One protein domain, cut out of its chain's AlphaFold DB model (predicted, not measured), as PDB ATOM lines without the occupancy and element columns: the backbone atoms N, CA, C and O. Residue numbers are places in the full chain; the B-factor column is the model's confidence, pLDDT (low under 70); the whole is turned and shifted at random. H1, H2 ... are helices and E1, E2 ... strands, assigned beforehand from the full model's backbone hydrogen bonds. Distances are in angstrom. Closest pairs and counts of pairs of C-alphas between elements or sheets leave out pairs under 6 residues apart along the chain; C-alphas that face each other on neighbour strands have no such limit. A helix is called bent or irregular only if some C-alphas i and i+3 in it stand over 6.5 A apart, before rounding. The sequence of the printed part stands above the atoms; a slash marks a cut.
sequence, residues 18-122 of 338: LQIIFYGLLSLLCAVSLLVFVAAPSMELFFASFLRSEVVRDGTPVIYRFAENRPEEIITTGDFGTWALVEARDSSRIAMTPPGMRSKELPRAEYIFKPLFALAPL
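Overview. This is residues 18 to 122 of the 338 residues of an uncharacterized protein of 'Candidatus Kapabacteria' thiocyanatum (UniProt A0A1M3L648). A small, strongly twisted five-stranded sheet makes a head, and a long bent helix, H1, runs from it like a handle: its arm H1b packs along the edge strand E1 and its neighbour E4, while residues 18 to 30 of the arm H1a stick out free. H2 stands at the E1 side of the sheet, and the short H3 leads back from E5 towards the handle. The printed part has 105 residues with three named helices and five named strands, in the order H1 E1 E2 E3 E4 H2 E5 H3, class mixed; the sheet is mixed, in the order E1 E4 E5 E2 E3. The whole is loose, with a radius of gyration of the C-alphas of 17.0 A, and spans 57 by 28 by 28 A, the free part of H1a adding to the length.

Along the chain. Begin with the sheet: find E1 at residues 53 to 56, E4 at 83 to 87 (13.1 A), E5 at 108 to 113 (13.7 A), E2 at 61 to 64 and E3 at 73 to 76. H1, residues 18 to 51, was assigned as one helix by its hydrogen bonds but is bent, C-alphas 37 and 40 being 6.8 A apart. Find C-alpha 18 at (142.671, 196.552, 197.026); from there H1a runs 27.8 A to residue 37, and H1b covers residues 40 to 51, 15.5 A. H2 is residues 88 to 96, 12.5 A. H3, residues 115 to 122, ends at C-alpha 122, (143.414, 173.907, 209.675), and is irregular: C-alphas 118 and 121 are 7.8 A apart.

Arrangement. Look first at E4, antiparallel to E1 with N 54 and O 86 at 2.9 A, and to E5 with N 85 and O 111 at 3.0 A. E5 is staggered: residues 109 to 113 pair with E4, and 108 to 109 with E2, parallel, N 109 and O 63 at 2.9 A. E2 and E3 form an antiparallel hairpin, N 64 and O 73 at 2.8 A. H1b on one face of the sheet makes two layers, a helix over a sheet: it lies over E1 and E4 at a height over the sheet of 9.6 A, along the strands, 8 degrees from E1 on the local plane; the closest C-alphas of H1b and E1, Phe 47 and Ser 53, are 5.8 A apart. H2 stands up from the sheet by 53 degrees, only just over E1, on which 3 of its C-alphas fall; the closest C-alphas of the two are Glu 54 and Ala 88, 5.6 A. H1b and H3 are close but not clearly touching, Ala 40 and Pro 115 being their closest C-alphas at 7.4 A. H1a and H1b stand at a shallow tilt of 28 degrees. Every O i to N i+4 pair is within hydrogen-bond range in H1a, H1b and H2; in H3, 2 of 4 are.

Size, cuts and confidence. The C-alphas farthest apart, Leu 18 and Pro 98, lie 57.1 A apart. The printed part has no cut, and the link from H2 to E5, 11 residues, is long. Look for low confidence, pLDDT under 70, at residues 66 to 71 and 89 to 106; the mean of the printed part is 80.9.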
ATOM      1  N   LEU A  18     143.493 196.367 195.834       84.88
ATOM      2  CA  LEU A  18     142.671 196.552 197.026       84.88
ATOM      3  C   LEU A  18     141.782 195.333 197.330       84.88
ATOM      4  O   LEU A  18     141.696 194.943 198.490       84.88
ATOM      5  N   GLN A  19     141.184 194.675 196.329       85.19
ATOM      6  CA  GLN A  19     140.418 193.431 196.526       85.19
ATOM      7  C   GLN A  19     141.277 192.296 197.073       85.19
ATOM      8  O   GLN A  19     140.828 191.554 197.944       85.19
ATOM      9  N   ILE A  20     142.498 192.147 196.560       87.50
ATOM     10  CA  ILE A  20     143.412 191.082 196.988       87.50
ATOM     11  C   ILE A  20     143.843 191.329 198.436       87.50
ATOM     12  O   ILE A  20     143.793 190.413 199.254       87.50
ATOM     13  N   ILE A  21     144.200 192.573 198.769       90.56
ATOM     14  CA  ILE A  21     144.549 192.969 200.140       90.56
ATOM     15  C   ILE A  21     143.356 192.752 201.077       90.56
ATOM     16  O   ILE A  21     143.515 192.160 202.142       90.56
ATOM     17  N   PHE A  22     142.156 193.173 200.668       91.31
ATOM     18  CA  PHE A  22     140.934 192.978 201.444       91.31
ATOM     19  C   PHE A  22     140.642 191.493 201.685       91.31
ATOM     20  O   PHE A  22     140.371 191.097 202.816       91.31
ATOM     21  N   TYR A  23     140.758 190.653 200.653       91.69
ATOM     22  CA  TYR A  23     140.595 189.206 200.775       91.69
ATOM     23  C   TYR A  23     141.638 188.581 201.712       91.69
ATOM     24  O   TYR A  23     141.295 187.729 202.534       91.69
ATOM     25  N   GLY A  24     142.898 189.018 201.631       92.62
ATOM     26  CA  GLY A  24     143.965 188.571 202.526       92.62
ATOM     27  C   GLY A  24     143.696 188.941 203.986       92.62
ATOM     28  O   GLY A  24     143.796 188.087 204.866       92.62
ATOM     29  N   LEU A  25     143.273 190.181 204.240       94.75
ATOM     30  CA  LEU A  25     142.922 190.653 205.582       94.75
ATOM     31  C   LEU A  25     141.700 189.911 206.132       94.75
ATOM     32  O   LEU A  25     141.709 189.484 207.284       94.75
ATOM     33  N   LEU A  26     140.680 189.692 205.301       94.69
ATOM     34  CA  LEU A  26     139.504 188.912 205.672       94.69
ATOM     35  C   LEU A  26     139.870 187.458 205.998       94.69
ATOM     36  O   LEU A  26     139.390 186.922 206.990       94.69
ATOM     37  N   SER A  27     140.755 186.838 205.214       95.50
ATOM     38  CA  SER A  27     141.242 185.473 205.466       95.50
ATOM     39  C   SER A  27     141.981 185.378 206.800       95.50
ATOM     40  O   SER A  27     141.738 184.447 207.568       95.50
ATOM     41  N   LEU A  28     142.824 186.369 207.116       95.25
ATOM     42  CA  LEU A  28     143.506 186.459 208.407       95.25
ATOM     43  C   LEU A  28     142.506 186.628 209.560       95.25
ATOM     44  O   LEU A  28     142.603 185.924 210.561       95.25
ATOM     45  N   LEU A  29     141.519 187.515 209.406       95.88
ATOM     46  CA  LEU A  29     140.466 187.730 210.401       95.88
ATOM     47  C   LEU A  29     139.658 186.445 210.645       95.88
ATOM     48  O   LEU A  29     139.417 186.077 211.793       95.88
ATOM     49  N   CYS A  30     139.280 185.733 209.581       95.81
ATOM     50  CA  CYS A  30     138.595 184.447 209.678       95.81
ATOM     51  C   CYS A  30     139.465 183.385 210.365       95.81
ATOM     52  O   CYS A  30     138.953 182.656 211.209       95.81
ATOM     53  N   ALA A  31     140.765 183.317 210.063       95.00
ATOM     54  CA  ALA A  31     141.688 182.380 210.706       95.00
ATOM     55  C   ALA A  31     141.852 182.662 212.212       95.00
ATOM     56  O   ALA A  31     141.777 181.741 213.023       95.00
ATOM     57  N   VAL A  32     142.015 183.933 212.601       94.06
ATOM     58  CA  VAL A  32     142.097 184.338 214.016       94.06
ATOM     59  C   VAL A  32     140.779 184.059 214.739       94.06
ATOM     60  O   VAL A  32     140.785 183.523 215.843       94.06
ATOM     61  N   SER A  33     139.645 184.360 214.103       94.94
ATOM     62  CA  SER A  33     138.318 184.060 214.649       94.94
ATOM     63  C   SER A  33     138.121 182.555 214.863       94.94
ATOM     64  O   SER A  33     137.722 182.132 215.947       94.94
ATOM     65  N   LEU A  34     138.491 181.724 213.882       94.69
ATOM     66  CA  LEU A  34     138.470 180.266 214.016       94.69
ATOM     67  C   LEU A  34     139.353 179.778 215.164       94.69
ATOM     68  O   LEU A  34     138.943 178.882 215.899       94.69
ATOM     69  N   LEU A  35     140.540 180.359 215.344       92.62
ATOM     70  CA  LEU A  35     141.425 179.996 216.446       92.62
ATOM     71  C   LEU A  35     140.772 180.295 217.798       92.62
ATOM     72  O   LEU A  35     140.691 179.403 218.634       92.62
ATOM     73  N   VAL A  36     140.292 181.524 217.994       92.25
ATOM     74  CA  VAL A  36     139.795 182.004 219.292       92.25
ATOM     75  C   VAL A  36     138.447 181.387 219.659       92.25
ATOM     76  O   VAL A  36     138.253 180.992 220.804       92.25
ATOM     77  N   PHE A  37     137.512 181.288 218.712       93.88
ATOM     78  CA  PHE A  37     136.136 180.885 219.013       93.88
ATOM     79  C   PHE A  37     135.859 179.398 218.806       93.88
ATOM     80  O   PHE A  37     134.899 178.884 219.374       93.88
ATOM     81  N   VAL A  38     136.663 178.702 217.997       92.94
ATOM     82  CA  VAL A  38     136.400 177.300 217.643       92.94
ATOM     83  C   VAL A  38     137.539 176.403 218.093       92.94
ATOM     84  O   VAL A  38     137.339 175.533 218.936       92.94
ATOM     85  N   ALA A  39     138.740 176.603 217.557       91.44
ATOM     86  CA  ALA A  39     139.821 175.640 217.698       91.44
ATOM     87  C   ALA A  39     140.396 175.606 219.122       91.44
ATOM     88  O   ALA A  39     140.514 174.527 219.697       91.44
ATOM     89  N   ALA A  40     140.697 176.764 219.720       89.94
ATOM     90  CA  ALA A  40     141.230 176.830 221.079       89.94
ATOM     91  C   ALA A  40     140.242 176.283 222.133       89.94
ATOM     92  O   ALA A  40     140.647 175.387 222.878       89.94
ATOM     93  N   PRO A  41     138.954 176.690 222.155       91.44
ATOM     94  CA  PRO A  41     137.970 176.107 223.070       91.44
ATOM     95  C   PRO A  41     137.766 174.603 222.857       91.44
ATOM     96  O   PRO A  41     137.636 173.854 223.821       91.44
ATOM     97  N   SER A  42     137.779 174.136 221.602       90.75
ATOM     98  CA  SER A  42     137.635 172.705 221.298       90.75
ATOM     99  C   SER A  42     138.816 171.887 221.819       90.75
ATOM    100  O   SER A  42     138.613 170.812 222.380       90.75
ATOM    101  N   MET A  43     140.045 172.393 221.669       90.00
ATOM    102  CA  MET A  43     141.240 171.730 222.198       90.00
ATOM    103  C   MET A  43     141.259 171.725 223.725       90.00
ATOM    104  O   MET A  43     141.602 170.711 224.323       90.00
ATOM    105  N   GLU A  44     140.855 172.819 224.363       88.12
ATOM    106  CA  GLU A  44     140.744 172.900 225.820       88.12
ATOM    107  C   GLU A  44     139.714 171.902 226.363       88.12
ATOM    108  O   GLU A  44     140.018 171.133 227.275       88.12
ATOM    109  N   LEU A  45     138.536 171.828 225.735       88.94
ATOM    110  CA  LEU A  45     137.510 170.843 226.076       88.94
ATOM    111  C   LEU A  45     138.012 169.408 225.877       88.94
ATOM    112  O   LEU A  45     137.752 168.543 226.715       88.94
ATOM    113  N   PHE A  46     138.733 169.158 224.781       89.69
ATOM    114  CA  PHE A  46     139.344 167.865 224.498       89.69
ATOM    115  C   PHE A  46     140.355 167.483 225.584       89.69
ATOM    116  O   PHE A  46     140.262 166.393 226.140       89.69
ATOM    117  N   PHE A  47     141.274 168.375 225.950       88.31
ATOM    118  CA  PHE A  47     142.277 168.093 226.974       88.31
ATOM    119  C   PHE A  47     141.660 167.886 228.362       88.31
ATOM    120  O   PHE A  47     141.979 166.897 229.026       88.31
ATOM    121  N   ALA A  48     140.713 168.736 228.758       85.50
ATOM    122  CA  ALA A  48     140.034 168.616 230.044       85.50
ATOM    123  C   ALA A  48     139.200 167.327 230.143       85.50
ATOM    124  O   ALA A  48     139.246 166.625 231.154       85.50
ATOM    125  N   SER A  49     138.457 166.981 229.088       86.19
ATOM    126  CA  SER A  49     137.519 165.850 229.122       86.19
ATOM    127  C   SER A  49     138.192 164.508 228.836       86.19
ATOM    128  O   SER A  49     137.873 163.506 229.474       86.19
ATOM    129  N   PHE A  50     139.105 164.471 227.862       83.75
ATOM    130  CA  PHE A  50     139.705 163.233 227.367       83.75
ATOM    131  C   PHE A  50     141.007 162.887 228.092       83.75
ATOM    132  O   PHE A  50     141.172 161.748 228.522       83.75
ATOM    133  N   LEU A  51     141.909 163.860 228.264       82.06
ATOM    134  CA  LEU A  51     143.193 163.641 228.946       82.06
ATOM    135  C   LEU A  51     143.119 163.870 230.460       82.06
ATOM    136  O   LEU A  51     144.039 163.480 231.172       82.06
ATOM    137  N   ARG A  52     142.022 164.457 230.968       83.56
ATOM    138  CA  ARG A  52     141.873 164.860 232.382       83.56
ATOM    139  C   ARG A  52     143.020 165.763 232.854       83.56
ATOM    140  O   ARG A  52     143.385 165.751 234.030       83.56
ATOM    141  N   SER A  53     143.583 166.527 231.924       82.69
ATOM    142  CA  SER A  53     144.663 167.474 232.170       82.69
ATOM    143  C   SER A  53     144.095 168.884 232.227       82.69
ATOM    144  O   SER A  53     143.214 169.239 231.440       82.69
ATOM    145  N   GLU A  54     144.623 169.700 233.129       83.44
ATOM    146  CA  GLU A  54     144.338 171.129 233.143       83.44
ATOM    147  C   GLU A  54     145.284 171.856 232.185       83.44
ATOM    148  O   GLU A  54     146.474 171.538 232.094       83.44
ATOM    149  N   VAL A  55     144.739 172.824 231.449       84.50
ATOM    150  CA  VAL A  55     145.483 173.625 230.477       84.50
ATOM    151  C   VAL A  55     145.904 174.928 231.144       84.50
ATOM    152  O   VAL A  55     145.070 175.786 231.417       84.50
ATOM    153  N   VAL A  56     147.203 175.096 231.378       84.25
ATOM    154  CA  VAL A  56     147.775 176.335 231.915       84.25
ATOM    155  C   VAL A  56     148.283 177.191 230.753       84.25
ATOM    156  O   VAL A  56     149.176 176.774 230.007       84.25
ATOM    157  N   ARG A  57     147.705 178.391 230.596       83.06
ATOM    158  CA  ARG A  57     148.053 179.362 229.537       83.06
ATOM    159  C   ARG A  57     148.290 180.800 230.027       83.06
ATOM    160  O   ARG A  57     148.673 181.649 229.230       83.06
ATOM    161  N   ASP A  58     148.172 181.049 231.331       78.94
ATOM    162  CA  ASP A  58     148.081 182.391 231.935       78.94
ATOM    163  C   ASP A  58     149.433 183.119 232.119       78.94
ATOM    164  O   ASP A  58     149.559 184.022 232.948       78.94
ATOM    165  N   GLY A  59     150.494 182.712 231.413       76.44
ATOM    166  CA  GLY A  59     151.841 183.261 231.635       76.44
ATOM    167  C   GLY A  59     152.590 182.623 232.805       76.44
ATOM    168  O   GLY A  59     153.697 183.045 233.142       76.44
ATOM    169  N   THR A  60     152.014 181.600 233.438       79.44
ATOM    170  CA  THR A  60     152.634 180.894 234.561       79.44
ATOM    171  C   THR A  60     153.871 180.125 234.076       79.44
ATOM    172  O   THR A  60     153.780 179.430 233.055       79.44
ATOM    173  N   PRO A  61     155.025 180.230 234.764       78.88
ATOM    174  CA  PRO A  61     156.180 179.386 234.483       78.88
ATOM    175  C   PRO A  61     155.906 177.955 234.956       78.88
ATOM    176  O   PRO A  61     155.422 177.742 236.069       78.88
ATOM    177  N   VAL A  62     156.225 176.976 234.115       80.62
ATOM    178  CA  VAL A  62     155.990 175.552 234.383       80.62
ATOM    179  C   VAL A  62     157.296 174.790 234.195       80.62
ATOM    180  O   VAL A  62     158.064 175.087 233.278       80.62
ATOM    181  N   ILE A  63     157.561 173.820 235.071       81.12
ATOM    182  CA  ILE A  63     158.715 172.933 234.934       81.12
ATOM    183  C   ILE A  63     158.377 171.871 233.894       81.12
ATOM    184  O   ILE A  63     157.402 171.133 234.039       81.12
ATOM    185  N   TYR A  64     159.208 171.764 232.867       79.31
ATOM    186  CA  TYR A  64     159.067 170.778 231.812       79.31
ATOM    187  C   TYR A  64     160.315 169.914 231.701       79.31
ATOM    188  O   TYR A  64     161.451 170.394 231.747       79.31
ATOM    189  N   ARG A  65     160.102 168.610 231.521       73.19
ATOM    190  CA  ARG A  65     161.178 167.634 231.363       73.19
ATOM    191  C   ARG A  65     161.157 167.067 229.949       73.19
ATOM    192  O   ARG A  65     160.382 166.172 229.642       73.19
ATOM    193  N   PHE A  66     162.051 167.571 229.100       63.66
ATOM    194  CA  PHE A  66     162.149 167.174 227.689       63.66
ATOM    195  C   PHE A  66     162.547 165.695 227.499       63.66
ATOM    196  O   PHE A  66     162.131 165.054 226.536       63.66
ATOM    197  N   ALA A  67     163.374 165.148 228.398       64.62
ATOM    198  CA  ALA A  67     163.771 163.739 228.428       64.62
ATOM    199  C   ALA A  67     164.284 163.355 229.826       64.62
ATOM    200  O   ALA A  67     164.779 164.209 230.562       64.62
ATOM    201  N   GLU A  68     164.237 162.067 230.172       61.84
ATOM    202  CA  GLU A  68     164.644 161.546 231.490       61.84
ATOM    203  C   GLU A  68     166.087 161.948 231.880       61.84
ATOM    204  O   GLU A  68     166.352 162.251 233.045       61.84
ATOM    205  N   ASN A  69     166.968 162.092 230.878       59.56
ATOM    206  CA  ASN A  69     168.391 162.445 231.009       59.56
ATOM    207  C   ASN A  69     168.734 163.924 230.710       59.56
ATOM    208  O   ASN A  69     169.911 164.263 230.589       59.56
ATOM    209  N   ARG A  70     167.744 164.809 230.530       67.25
ATOM    210  CA  ARG A  70     167.960 166.252 230.299       67.25
ATOM    211  C   ARG A  70     167.586 167.054 231.556       67.25
ATOM    212  O   ARG A  70     166.697 166.621 232.291       67.25
ATOM    213  N   PRO A  71     168.250 168.199 231.813       68.94
ATOM    214  CA  PRO A  71     167.883 169.075 232.921       68.94
ATOM    215  C   PRO A  71     166.455 169.607 232.745       68.94
ATOM    216  O   PRO A  71     165.986 169.782 231.622       68.94
ATOM    217  N   GLU A  72     165.780 169.833 233.870       76.75
ATOM    218  CA  GLU A  72     164.462 170.467 233.918       76.75
ATOM    219  C   GLU A  72     164.548 171.893 233.350       76.75
ATOM    220  O   GLU A  72     165.432 172.666 233.725       76.75
ATOM    221  N   GLU A  73     163.644 172.234 232.431       78.94
ATOM    222  CA  GLU A  73     163.575 173.550 231.795       78.94
ATOM    223  C   GLU A  73     162.313 174.279 232.266       78.94
ATOM    224  O   GLU A  73     161.238 173.684 232.356       78.94
ATOM    225  N   ILE A  74     162.437 175.569 232.587       78.44
ATOM    226  CA  ILE A  74     161.300 176.403 232.986       78.44
ATOM    227  C   ILE A  74     160.777 177.101 231.737       78.44
ATOM    228  O   ILE A  74     161.479 177.916 231.140       78.44
ATOM    229  N   ILE A  75     159.541 176.790 231.355       80.25
ATOM    230  CA  ILE A  75     158.903 177.351 230.163       80.25
ATOM    231  C   ILE A  75     157.742 178.242 230.594       80.25
ATOM    232  O   ILE A  75     156.909 177.856 231.413       80.25
ATOM    233  N   THR A  76     157.689 179.445 230.028       81.94
ATOM    234  CA  THR A  76     156.585 180.386 230.236       81.94
ATOM    235  C   THR A  76     155.430 180.034 229.304       81.94
ATOM    236  O   THR A  76     155.614 179.902 228.091       81.94
ATOM    237  N   THR A  77     154.237 179.874 229.875       84.94
ATOM    238  CA  THR A  77     153.011 179.609 229.112       84.94
ATOM    239  C   THR A  77     152.453 180.881 228.472       84.94
ATOM    240  O   THR A  77     152.855 181.991 228.810       84.94
ATOM    241  N   GLY A  78     151.547 180.743 227.508       83.38
ATOM    242  CA  GLY A  78     150.860 181.886 226.914       83.38
ATOM    243  C   GLY A  78     149.714 181.469 226.005       83.38
ATOM    244  O   GLY A  78     149.799 180.437 225.338       83.38
ATOM    245  N   ASP A  79     148.687 182.314 225.920       77.88
ATOM    246  CA  ASP A  79     147.434 182.041 225.200       77.88
ATOM    247  C   ASP A  79     147.622 181.582 223.750       77.88
ATOM    248  O   ASP A  79     146.934 180.672 223.293       77.88
ATOM    249  N   PHE A  80     148.585 182.161 223.031       79.38
ATOM    250  CA  PHE A  80     148.847 181.832 221.624       79.38
ATOM    251  C   PHE A  80     150.158 181.072 221.403       79.38
ATOM    252  O   PHE A  80     150.399 180.566 220.312       79.38
ATOM    253  N   GLY A  81     151.026 181.003 222.411       83.25
ATOM    254  CA  GLY A  81     152.376 180.463 222.260       83.25
ATOM    255  C   GLY A  81     152.461 179.000 222.661       83.25
ATOM    256  O   GLY A  81     152.552 178.105 221.818       83.25
ATOM    257  N   THR A  82     152.450 178.779 223.971       86.75
ATOM    258  CA  THR A  82     152.755 177.487 224.575       86.75
ATOM    259  C   THR A  82     151.768 177.224 225.696       86.75
ATOM    260  O   THR A  82     151.673 178.003 226.643       86.75
ATOM    261  N   TRP A  83     151.046 176.119 225.592       88.94
ATOM    262  CA  TRP A  83     150.147 175.625 226.623       88.94
ATOM    263  C   TRP A  83     150.831 174.487 227.363       88.94
ATOM    264  O   TRP A  83     151.391 173.579 226.740       88.94
ATOM    265  N   ALA A  84     150.780 174.539 228.687       85.31
ATOM    266  CA  ALA A  84     151.236 173.451 229.533       85.31
ATOM    267  C   ALA A  84     150.039 172.597 229.945       85.31
ATOM    268  O   ALA A  84     149.038 173.118 230.435       85.31
ATOM    269  N   LEU A  85     150.157 171.288 229.748       85.19
ATOM    270  CA  LEU A  85     149.189 170.307 230.218       85.19
ATOM    271  C   LEU A  85     149.710 169.730 231.533       85.19
ATOM    272  O   LEU A  85     150.759 169.079 231.559       85.19
ATOM    273  N   VAL A  86     148.995 170.021 232.615       83.88
ATOM    274  CA  VAL A  86     149.354 169.634 233.984       83.88
ATOM    275  C   VAL A  86     148.320 168.636 234.499       83.88
ATOM    276  O   VAL A  86     147.127 168.749 234.205       83.88
ATOM    277  N   GLU A  87     148.758 167.633 235.259       80.88
ATOM    278  CA  GLU A  87     147.835 166.701 235.906       80.88
ATOM    279  C   GLU A  87     146.990 167.454 236.948       80.88
ATOM    280  O   GLU A  87     147.528 168.149 237.812       80.88
ATOM    281  N   ALA A  88     145.663 167.284 236.923       71.19
ATOM    282  CA  ALA A  88     144.736 168.020 237.797       71.19
ATOM    283  C   ALA A  88     145.063 167.898 239.305       71.19
ATOM    284  O   ALA A  88     144.739 168.774 240.113       71.19
ATOM    285  N   ARG A  89     145.737 166.810 239.704       67.94
ATOM    286  CA  ARG A  89     146.206 166.583 241.080       67.94
ATOM    287  C   ARG A  89     147.321 167.540 241.491       67.94
ATOM    288  O   ARG A  89     147.310 168.011 242.628       67.94
ATOM    289  N   ASP A  90     148.253 167.831 240.590       66.81
ATOM    290  CA  ASP A  90     149.376 168.728 240.858       66.81
ATOM    291  C   ASP A  90     148.913 170.187 240.881       66.81
ATOM    292  O   ASP A  90     149.288 170.932 241.788       66.81
ATOM    293  N   SER A  91     147.991 170.570 239.993       63.97
ATOM    294  CA  SER A  91     147.331 171.880 240.051       63.97
ATOM    295  C   SER A  91     146.585 172.102 241.370       63.97
ATOM    296  O   SER A  91     146.736 173.139 242.018       63.97
ATOM    297  N   SER A  92     145.814 171.099 241.813       62.53
ATOM    298  CA  SER A  92     145.046 171.162 243.064       62.53
ATOM    299  C   SER A  92     145.947 171.288 244.295       62.53
ATOM    300  O   SER A  92     145.615 172.019 245.228       62.53
ATOM    301  N   ARG A  93     147.107 170.616 244.298       63.62
ATOM    302  CA  ARG A  93     148.109 170.746 245.369       63.62
ATOM    303  C   ARG A  93     148.639 172.171 245.462       63.62
ATOM    304  O   ARG A  93     148.620 172.743 246.545       63.62
ATOM    305  N   ILE A  94     149.009 172.767 244.332       64.50
ATOM    306  CA  ILE A  94     149.559 174.129 244.275       64.50
ATOM    307  C   ILE A  94     148.506 175.179 244.659       64.50
ATOM    308  O   ILE A  94     148.823 176.167 245.328       64.50
ATOM    309  N   ALA A  95     147.237 174.960 244.298       62.22
ATOM    310  CA  ALA A  95     146.132 175.822 244.711       62.22
ATOM    311  C   ALA A  95     145.934 175.835 246.241       62.22
ATOM    312  O   ALA A  95     145.596 176.880 246.805       62.22
ATOM    313  N   MET A  96     146.190 174.704 246.909       61.81
ATOM    314  CA  MET A  96     146.124 174.556 248.369       61.81
ATOM    315  C   MET A  96     147.375 175.086 249.096       61.81
ATOM    316  O   MET A  96     147.328 175.294 250.311       61.81
ATOM    317  N   THR A  97     148.475 175.354 248.382       61.47
ATOM    318  CA  THR A  97     149.717 175.881 248.965       61.47
ATOM    319  C   THR A  97     149.578 177.382 249.308       61.47
ATOM    320  O   THR A  97     149.170 178.186 248.454       61.47
ATOM    321  N   PRO A  98     149.934 177.811 250.542       64.06
ATOM    322  CA  PRO A  98     149.850 179.207 250.969       64.06
ATOM    323  C   PRO A  98     150.631 180.159 250.043       64.06
ATOM    324  O   PRO A  98     151.725 179.799 249.598       64.06
ATOM    325  N   PRO A  99     150.158 181.403 249.806       58.16
ATOM    326  CA  PRO A  99     150.766 182.337 248.848       58.16
ATOM    327  C   PRO A  99     152.271 182.579 249.052       58.16
ATOM    328  O   PRO A  99     152.992 182.781 248.081       58.16
ATOM    329  N   GLY A 100     152.759 182.504 250.297       57.44
ATOM    330  CA  GLY A 100     154.175 182.680 250.647       57.44
ATOM    331  C   GLY A 100     155.093 181.478 250.361       57.44
ATOM    332  O   GLY A 100     156.307 181.638 250.425       57.44
ATOM    333  N   MET A 101     154.549 180.296 250.040       55.50
ATOM    334  CA  MET A 101     155.312 179.084 249.675       55.50
ATOM    335  C   MET A 101     155.177 178.690 248.195       55.50
ATOM    336  O   MET A 101     155.909 177.814 247.735       55.50
ATOM    337  N   ARG A 102     154.303 179.356 247.426       54.22
ATOM    338  CA  ARG A 102     154.048 179.047 246.003       54.22
ATOM    339  C   ARG A 102     155.282 179.135 245.103       54.22
ATOM    340  O   ARG A 102     155.325 178.472 244.077       54.22
ATOM    341  N   SER A 103     156.301 179.906 245.480       50.19
ATOM    342  CA  SER A 103     157.545 180.022 244.705       50.19
ATOM    343  C   SER A 103     158.387 178.741 244.681       50.19
ATOM    344  O   SER A 103     159.295 178.639 243.859       50.19
ATOM    345  N   LYS A 104     158.114 177.771 245.566       54.00
ATOM    346  CA  LYS A 104     158.915 176.545 245.705       54.00
ATOM    347  C   LYS A 104     158.318 175.328 244.987       54.00
ATOM    348  O   LYS A 104     159.036 174.362 244.758       54.00
ATOM    349  N   GLU A 105     157.044 175.386 244.608       63.78
ATOM    350  CA  GLU A 105     156.310 174.294 243.959       63.78
ATOM    351  C   GLU A 105     155.736 174.795 242.631       63.78
ATOM    352  O   GLU A 105     154.572 175.177 242.531       63.78
ATOM    353  N   LEU A 106     156.587 174.852 241.606       68.06
ATOM    354  CA  LEU A 106     156.126 175.111 240.245       68.06
ATOM    355  C   LEU A 106     155.394 173.865 239.717       68.06
ATOM    356  O   LEU A 106     155.859 172.745 239.960       68.06
ATOM    357  N   PRO A 107     154.286 174.033 238.974       73.75
ATOM    358  CA  PRO A 107     153.602 172.909 238.343       73.75
ATOM    359  C   PRO A 107     154.539 172.193 237.368       73.75
ATOM    360  O   PRO A 107     155.408 172.815 236.749       73.75
ATOM    361  N   ARG A 108     154.369 170.875 237.237       78.88
ATOM    362  CA  ARG A 108     155.109 170.048 236.279       78.88
ATOM    363  C   ARG A 108     154.231 169.771 235.064       78.88
ATOM    364  O   ARG A 108     153.153 169.202 235.199       78.88
ATOM    365  N   ALA A 109     154.687 170.184 233.885       80.50
ATOM    366  CA  ALA A 109     154.020 169.878 232.625       80.50
ATOM    367  C   ALA A 109     154.365 168.454 232.186       80.50
ATOM    368  O   ALA A 109     155.541 168.130 232.005       80.50
ATOM    369  N   GLU A 110     153.340 167.637 231.953       80.81
ATOM    370  CA  GLU A 110     153.496 166.325 231.319       80.81
ATOM    371  C   GLU A 110     153.645 166.480 229.799       80.81
ATOM    372  O   GLU A 110     154.490 165.839 229.171       80.81
ATOM    373  N   TYR A 111     152.877 167.408 229.222       84.38
ATOM    374  CA  TYR A 111     152.911 167.719 227.800       84.38
ATOM    375  C   TYR A 111     152.982 169.220 227.554       84.38
ATOM    376  O   TYR A 111     152.411 170.032 228.289       84.38
ATOM    377  N   ILE A 112     153.647 169.574 226.458       87.00
ATOM    378  CA  ILE A 112     153.634 170.923 225.913       87.00
ATOM    379  C   ILE A 112     152.882 170.911 224.597       87.00
ATOM    380  O   ILE A 112     153.203 170.156 223.683       87.00
ATOM    381  N   PHE A 113     151.897 171.795 224.497       88.88
ATOM    382  CA  PHE A 113     151.100 171.963 223.300       88.88
ATOM    383  C   PHE A 113     151.284 173.369 222.740       88.88
ATOM    384  O   PHE A 113     151.063 174.363 223.426       88.88
ATOM    385  N   LYS A 114     151.687 173.466 221.474       90.81
ATOM    386  CA  LYS A 114     151.820 174.741 220.767       90.81
ATOM    387  C   LYS A 114     150.669 174.882 219.768       90.81
ATOM    388  O   LYS A 114     150.773 174.354 218.654       90.81
ATOM    389  N   PRO A 115     149.575 175.580 220.131       88.25
ATOM    390  CA  PRO A 115     148.340 175.595 219.347       88.25
ATOM    391  C   PRO A 115     148.548 176.136 217.933       88.25
ATOM    392  O   PRO A 115     148.019 175.565 216.984       88.25
ATOM    393  N   LEU A 116     149.361 177.185 217.765       89.44
ATOM    394  CA  LEU A 116     149.609 177.772 216.449       89.44
ATOM    395  C   LEU A 116     150.242 176.773 215.478       89.44
ATOM    396  O   LEU A 116     149.797 176.686 214.343       89.44
ATOM    397  N   PHE A 117     151.231 175.987 215.907       89.44
ATOM    398  CA  PHE A 117     151.871 175.002 215.028       89.44
ATOM    399  C   PHE A 117     150.971 173.796 214.766       89.44
ATOM    400  O   PHE A 117     150.884 173.331 213.632       89.44
ATOM    401  N   ALA A 118     150.285 173.313 215.804       91.62
ATOM    402  CA  ALA A 118     149.407 172.154 215.702       91.62
ATOM    403  C   ALA A 118     148.174 172.420 214.825       91.62
ATOM    404  O   ALA A 118     147.709 171.528 214.123       91.62
ATOM    405  N   LEU A 119     147.644 173.644 214.859       93.19
ATOM    406  CA  LEU A 119     146.387 174.002 214.202       93.19
ATOM    407  C   LEU A 119     146.587 174.867 212.952       93.19
ATOM    408  O   LEU A 119     145.624 175.074 212.217       93.19
ATOM    409  N   ALA A 120     147.802 175.356 212.671       92.44
ATOM    410  CA  ALA A 120     148.081 176.241 211.535       92.44
ATOM    411  C   ALA A 120     147.467 175.762 210.209       92.44
ATOM    412  O   ALA A 120     146.779 176.563 209.579       92.44
ATOM    413  N   PRO A 121     147.632 174.496 209.778       92.69
ATOM    414  CA  PRO A 121     147.073 174.052 208.503       92.69
ATOM    415  C   PRO A 121     145.545 174.169 208.452       92.69
ATOM    416  O   PRO A 121     144.993 174.668 207.472       92.69
ATOM    417  N   LEU A 122     144.866 173.793 209.539       93.81
ATOM    418  CA  LEU A 122     143.414 173.907 209.675       93.81
ATOM    419  C   LEU A 122     142.963 175.372 209.645       93.81
ATOM    420  O   LEU A 122     142.006 175.709 208.953       93.81
TER     421      LEU A 122